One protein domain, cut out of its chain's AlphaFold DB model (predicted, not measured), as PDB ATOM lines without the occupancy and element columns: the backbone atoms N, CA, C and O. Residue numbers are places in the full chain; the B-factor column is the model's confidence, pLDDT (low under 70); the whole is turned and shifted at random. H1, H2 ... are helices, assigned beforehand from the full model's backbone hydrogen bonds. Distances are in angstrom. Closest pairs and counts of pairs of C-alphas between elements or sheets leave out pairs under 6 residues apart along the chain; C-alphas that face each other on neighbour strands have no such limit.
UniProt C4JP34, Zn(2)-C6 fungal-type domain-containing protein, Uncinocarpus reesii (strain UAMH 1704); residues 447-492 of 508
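AT A GLANCE: This is residues 447 to 492 of the 508 residues of the protein "Zn(2)-C6 fungal-type domain-containing protein" of Uncinocarpus reesii (strain UAMH 1704) (UniProt C4JP34). One long helix, H2, makes most of the length, and the chain folds back at both of its ends: into the one-turn helix H1 before it, and into the looped tail of residues 477 to 492 after it. The middle of H2, residues 465 to 470, stands free between these two ends. The printed part has 46 residues with two named helices, H1 then H2, and no named strand; the class is all helix. It is only just loose, close to extended, with a radius of gyration of the C-alphas of 13.9 A, and its outline is a rod of 41 by 17 by 16 A.

IN THESE COORDINATES: H2, residues 458 to 476, is 27.0 A long, from C-alpha 458 at (-42.422, -19.429, -52.933) to C-alpha 476 at (-19.625, -12.930, -39.946). H1, residues 449 to 452, measures 5.3 A and begins at C-alpha 449 at (-41.958, -18.146, -38.919).

HOW THE PARTS SIT: H1 and H2 are apart, though a tight link of 5 residues joins them. In H2 every O i to N i+4 pair is within hydrogen-bond range; H1 is too short for such a pair.

THE WHOLE: The C-alphas farthest apart, of Gly 455 and Asn 481, are 40.8 A apart. The printed part has no cut. Mean pLDDT of the printed part is 77.0; residues 447, 480, 482 and 484 to 492 are under 70.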
ATOM      1  N   VAL A 447     -44.925 -12.831 -35.274       69.31
ATOM      2  CA  VAL A 447     -45.493 -14.167 -35.437       69.31
ATOM      3  C   VAL A 447     -44.366 -15.151 -35.799       69.31
ATOM      4  O   VAL A 447     -43.613 -14.882 -36.734       69.31
ATOM      5  N   PRO A 448     -44.230 -16.292 -35.097       74.94
ATOM      6  CA  PRO A 448     -43.199 -17.288 -35.385       74.94
ATOM      7  C   PRO A 448     -43.223 -17.754 -36.843       74.94
ATOM      8  O   PRO A 448     -44.288 -18.071 -37.377       74.94
ATOM      9  N   MET A 449     -42.058 -17.830 -37.489       72.12
ATOM     10  CA  MET A 449     -41.958 -18.146 -38.919       72.12
ATOM     11  C   MET A 449     -42.589 -19.501 -39.277       72.12
ATOM     12  O   MET A 449     -43.229 -19.623 -40.315       72.12
ATOM     13  N   ASP A 450     -42.493 -20.503 -38.401       71.94
ATOM     14  CA  ASP A 450     -43.116 -21.823 -38.570       71.94
ATOM     15  C   ASP A 450     -44.649 -21.761 -38.669       71.94
ATOM     16  O   ASP A 450     -45.266 -22.574 -39.362       71.94
ATOM     17  N   SER A 451     -45.265 -20.772 -38.022       76.88
ATOM     18  CA  SER A 451     -46.713 -20.574 -38.047       76.88
ATOM     19  C   SER A 451     -47.219 -19.878 -39.315       76.88
ATOM     20  O   SER A 451     -48.382 -20.050 -39.678       76.88
ATOM     21  N   VAL A 452     -46.349 -19.153 -40.027       82.00
ATOM     22  CA  VAL A 452     -46.682 -18.436 -41.273       82.00
ATOM     23  C   VAL A 452     -46.099 -19.086 -42.527       82.00
ATOM     24  O   VAL A 452     -46.598 -18.835 -43.622       82.00
ATOM     25  N   LEU A 453     -45.131 -19.999 -42.389       81.56
ATOM     26  CA  LEU A 453     -44.427 -20.650 -43.501       81.56
ATOM     27  C   LEU A 453     -45.366 -21.330 -44.512       81.56
ATOM     28  O   LEU A 453     -45.084 -21.342 -45.708       81.56
ATOM     29  N   TYR A 454     -46.482 -21.895 -44.045       78.94
ATOM     30  CA  TYR A 454     -47.474 -22.557 -44.904       78.94
ATOM     31  C   TYR A 454     -48.356 -21.583 -45.694       78.94
ATOM     32  O   TYR A 454     -48.964 -21.990 -46.682       78.94
ATOM     33  N   GLY A 455     -48.455 -20.330 -45.244       83.44
ATOM     34  CA  GLY A 455     -49.187 -19.262 -45.923       83.44
ATOM     35  C   GLY A 455     -48.322 -18.450 -46.887       83.44
ATOM     36  O   GLY A 455     -48.873 -17.722 -47.706       83.44
ATOM     37  N   MET A 456     -46.996 -18.589 -46.809       87.25
ATOM     38  CA  MET A 456     -46.056 -17.874 -47.668       87.25
ATOM     39  C   MET A 456     -45.997 -18.482 -49.070       87.25
ATOM     40  O   MET A 456     -45.923 -19.700 -49.265       87.25
ATOM     41  N   THR A 457     -45.956 -17.608 -50.064       92.50
ATOM     42  CA  THR A 457     -45.632 -17.950 -51.447       92.50
ATOM     43  C   THR A 457     -44.174 -18.405 -51.570       92.50
ATOM     44  O   THR A 457     -43.341 -18.199 -50.686       92.50
ATOM     45  N   SER A 458     -43.822 -19.058 -52.683       88.81
ATOM     46  CA  SER A 458     -42.422 -19.429 -52.933       88.81
ATOM     47  C   SER A 458     -41.510 -18.206 -53.038       88.81
ATOM     48  O   SER A 458     -40.440 -18.226 -52.451       88.81
ATOM     49  N   GLN A 459     -41.972 -17.128 -53.676       89.31
ATOM     50  CA  GLN A 459     -41.201 -15.892 -53.808       89.31
ATOM     51  C   GLN A 459     -40.927 -15.230 -52.451       89.31
ATOM     52  O   GLN A 459     -39.809 -14.800 -52.195       89.31
ATOM     53  N   GLU A 460     -41.919 -15.192 -51.554       87.19
ATOM     54  CA  GLU A 460     -41.725 -14.674 -50.192       87.19
ATOM     55  C   GLU A 460     -40.728 -15.524 -49.400       87.19
ATOM     56  O   GLU A 460     -39.888 -14.987 -48.685       87.19
ATOM     57  N   ARG A 461     -40.765 -16.853 -49.557       86.50
ATOM     58  CA  ARG A 461     -39.779 -17.740 -48.920       86.50
ATOM     59  C   ARG A 461     -38.374 -17.522 -49.473       86.50
ATOM     60  O   ARG A 461     -37.427 -17.503 -48.693       86.50
ATOM     61  N   ASP A 462     -38.243 -17.324 -50.780       87.69
ATOM     62  CA  ASP A 462     -36.957 -17.023 -51.411       87.69
ATOM     63  C   ASP A 462     -36.396 -15.687 -50.901       87.69
ATOM     64  O   ASP A 462     -35.207 -15.601 -50.596       87.69
ATOM     65  N   GLN A 463     -37.252 -14.675 -50.721       88.62
ATOM     66  CA  GLN A 463     -36.855 -13.392 -50.137       88.62
ATOM     67  C   GLN A 463     -36.387 -13.546 -48.684       88.62
ATOM     68  O   GLN A 463     -35.321 -13.057 -48.330       88.62
ATOM     69  N   VAL A 464     -37.121 -14.299 -47.860       88.12
ATOM     70  CA  VAL A 464     -36.727 -14.576 -46.468       88.12
ATOM     71  C   VAL A 464     -35.351 -15.244 -46.393       88.12
ATOM     72  O   VAL A 464     -34.542 -14.902 -45.532       88.12
ATOM     73  N   VAL A 465     -35.060 -16.187 -47.294       86.56
ATOM     74  CA  VAL A 465     -33.744 -16.840 -47.357       86.56
ATOM     75  C   VAL A 465     -32.649 -15.843 -47.745       86.56
ATOM     76  O   VAL A 465     -31.566 -15.874 -47.157       86.56
ATOM     77  N   GLN A 466     -32.919 -14.948 -48.699       88.38
ATOM     78  CA  GLN A 466     -31.975 -13.897 -49.092       88.38
ATOM     79  C   GLN A 466     -31.682 -12.943 -47.931       88.38
ATOM     80  O   GLN A 466     -30.514 -12.699 -47.625       88.38
ATOM     81  N   ASP A 467     -32.721 -12.466 -47.247       88.25
ATOM     82  CA  ASP A 467     -32.597 -11.558 -46.106       88.25
ATOM     83  C   ASP A 467     -31.823 -12.227 -44.962       88.25
ATOM     84  O   ASP A 467     -30.890 -11.647 -44.402       88.25
ATOM     85  N   LEU A 468     -32.125 -13.497 -44.666       85.19
ATOM     86  CA  LEU A 468     -31.390 -14.279 -43.673       85.19
ATOM     87  C   LEU A 468     -29.901 -14.395 -44.031       85.19
ATOM     88  O   LEU A 468     -29.047 -14.245 -43.158       85.19
ATOM     89  N   GLY A 469     -29.578 -14.606 -45.310       84.25
ATOM     90  CA  GLY A 469     -28.199 -14.620 -45.802       84.25
ATOM     91  C   GLY A 469     -27.470 -13.288 -45.592       84.25
ATOM     92  O   GLY A 469     -26.298 -13.279 -45.200       84.25
ATOM     93  N   GLN A 470     -28.160 -12.158 -45.780       87.19
ATOM     94  CA  GLN A 470     -27.600 -10.831 -45.500       87.19
ATOM     95  C   GLN A 470     -27.298 -10.653 -44.010       87.19
ATOM     96  O   GLN A 470     -26.201 -10.216 -43.658       87.19
ATOM     97  N   TYR A 471     -28.224 -11.039 -43.127       84.00
ATOM     98  CA  TYR A 471     -27.995 -10.970 -41.683       84.00
ATOM     99  C   TYR A 471     -26.839 -11.866 -41.246       84.00
ATOM    100  O   TYR A 471     -25.962 -11.411 -40.515       84.00
ATOM    101  N   VAL A 472     -26.779 -13.109 -41.731       81.56
ATOM    102  CA  VAL A 472     -25.650 -14.013 -41.461       81.56
ATOM    103  C   VAL A 472     -24.331 -13.362 -41.878       81.56
ATOM    104  O   VAL A 472     -23.390 -13.347 -41.092       81.56
ATOM    105  N   SER A 473     -24.280 -12.733 -43.054       84.25
ATOM    106  CA  SER A 473     -23.084 -12.023 -43.528       84.25
ATOM    107  C   SER A 473     -22.673 -10.874 -42.594       84.25
ATOM    108  O   SER A 473     -21.488 -10.671 -42.347       84.25
ATOM    109  N   GLN A 474     -23.636 -10.147 -42.014       83.62
ATOM    110  CA  GLN A 474     -23.347  -9.116 -41.008       83.62
ATOM    111  C   GLN A 474     -22.744  -9.716 -39.732       83.62
ATOM    112  O   GLN A 474     -21.772  -9.171 -39.209       83.62
ATOM    113  N   TYR A 475     -23.264 -10.851 -39.256       76.62
ATOM    114  CA  TYR A 475     -22.706 -11.555 -38.096       76.62
ATOM    115  C   TYR A 475     -21.286 -12.069 -38.346       76.62
ATOM    116  O   TYR A 475     -20.462 -12.056 -37.434       76.62
ATOM    117  N   GLN A 476     -20.968 -12.475 -39.574       78.19
ATOM    118  CA  GLN A 476     -19.625 -12.930 -39.946       78.19
ATOM    119  C   GLN A 476     -18.575 -11.812 -39.939       78.19
ATOM    120  O   GLN A 476     -17.388 -12.105 -39.811       78.19
ATOM    121  N   ASN A 477     -18.990 -10.542 -40.015       81.00
ATOM    122  CA  ASN A 477     -18.084  -9.396 -39.897       81.00
ATOM    123  C   ASN A 477     -17.638  -9.128 -38.451       81.00
ATOM    124  O   ASN A 477     -16.726  -8.329 -38.230       81.00
ATOM    125  N   ILE A 478     -18.271  -9.762 -37.461       77.44
ATOM    126  CA  ILE A 478     -17.855  -9.643 -36.065       77.44
ATOM    127  C   ILE A 478     -16.555 -10.448 -35.893       77.44
ATOM    128  O   ILE A 478     -16.549 -11.649 -36.180       77.44
ATOM    129  N   PRO A 479     -15.455  -9.829 -35.418       74.25
ATOM    130  CA  PRO A 479     -14.181 -10.517 -35.242       74.25
ATOM    131  C   PRO A 479     -14.341 -11.753 -34.354       74.25
ATOM    132  O   PRO A 479     -14.788 -11.650 -33.211       74.25
ATOM    133  N   ASN A 480     -13.959 -12.922 -34.873       69.38
ATOM    134  CA  ASN A 480     -13.996 -14.178 -34.135       69.38
ATOM    135  C   ASN A 480     -12.577 -14.730 -33.962       69.38
ATOM    136  O   ASN A 480     -11.849 -14.908 -34.934       69.38
ATOM    137  N   ASN A 481     -12.201 -15.046 -32.723       72.00
ATOM    138  CA  ASN A 481     -10.899 -15.637 -32.397       72.00
ATOM    139  C   ASN A 481     -10.817 -17.133 -32.761       72.00
ATOM    140  O   ASN A 481      -9.776 -17.764 -32.578       72.00
ATOM    141  N   HIS A 482     -11.913 -17.718 -33.243       62.62
ATOM    142  CA  HIS A 482     -11.982 -19.106 -33.679       62.62
ATOM    143  C   HIS A 482     -11.796 -19.247 -35.192       62.62
ATOM    144  O   HIS A 482     -12.095 -18.351 -35.972       62.62
ATOM    145  N   LYS A 483     -11.360 -20.442 -35.613       72.75
ATOM    146  CA  LYS A 483     -11.145 -20.801 -37.025       72.75
ATOM    147  C   LYS A 483     -12.430 -20.781 -37.877       72.75
ATOM    148  O   LYS A 483     -12.339 -20.824 -39.098       72.75
ATOM    149  N   HIS A 484     -13.605 -20.741 -37.247       69.31
ATOM    150  CA  HIS A 484     -14.910 -20.814 -37.908       69.31
ATOM    151  C   HIS A 484     -15.663 -19.492 -37.800       69.31
ATOM    152  O   HIS A 484     -15.615 -18.822 -36.766       69.31
ATOM    153  N   PHE A 485     -16.405 -19.144 -38.848       65.88
ATOM    154  CA  PHE A 485     -17.250 -17.958 -38.843       65.88
ATOM    155  C   PHE A 485     -18.453 -18.125 -37.901       65.88
ATOM    156  O   PHE A 485     -18.923 -19.235 -37.631       65.88
ATOM    157  N   ILE A 486     -18.964 -17.003 -37.389       66.50
ATOM    158  CA  ILE A 486     -20.237 -16.980 -36.661       66.50
ATOM    159  C   ILE A 486     -21.343 -17.387 -37.649       66.50
ATOM    160  O   ILE A 486     -21.353 -16.925 -38.789       66.50
ATOM    161  N   CYS A 487     -22.238 -18.286 -37.227       66.44
ATOM    162  CA  CYS A 487     -23.280 -18.890 -38.074       66.44
ATOM    163  C   CYS A 487     -22.769 -19.783 -39.229       66.44
ATOM    164  O   CYS A 487     -23.495 -20.000 -40.196       66.44
ATOM    165  N   ASP A 488     -21.555 -20.336 -39.135       67.56
ATOM    166  CA  ASP A 488     -21.087 -21.389 -40.049       67.56
ATOM    167  C   ASP A 488     -21.711 -22.761 -39.708       67.56
ATOM    168  O   ASP A 488     -22.004 -23.070 -38.551       67.56
ATOM    169  N   THR A 489     -21.860 -23.610 -40.724       57.03
ATOM    170  CA  THR A 489     -22.340 -25.001 -40.639       57.03
ATOM    171  C   THR A 489     -21.503 -25.881 -39.714       57.03
ATOM    172  O   THR A 489     -22.022 -26.838 -39.152       57.03
ATOM    173  N   LEU A 490     -20.224 -25.551 -39.524       57.47
ATOM    174  CA  LEU A 490     -19.330 -26.256 -38.604       57.47
ATOM    175  C   LEU A 490     -19.433 -25.760 -37.157       57.47
ATOM    176  O   LEU A 490     -18.813 -26.356 -36.282       57.47
ATOM    177  N   GLY A 491     -20.216 -24.705 -36.901       50.03
ATOM    178  CA  GLY A 491     -20.451 -24.151 -35.573       50.03
ATOM    179  C   GLY A 491     -19.166 -23.676 -34.892       50.03
ATOM    180  O   GLY A 491     -18.504 -24.429 -34.181       50.03
ATOM    181  N   GLY A 492     -18.828 -22.394 -35.029       38.72
ATOM    182  CA  GLY A 492     -17.870 -21.782 -34.107       38.72
ATOM    183  C   GLY A 492     -18.426 -21.822 -32.677       38.72
ATOM    184  O   GLY A 492     -19.621 -21.572 -32.488       38.72
TER     185      GLY A 492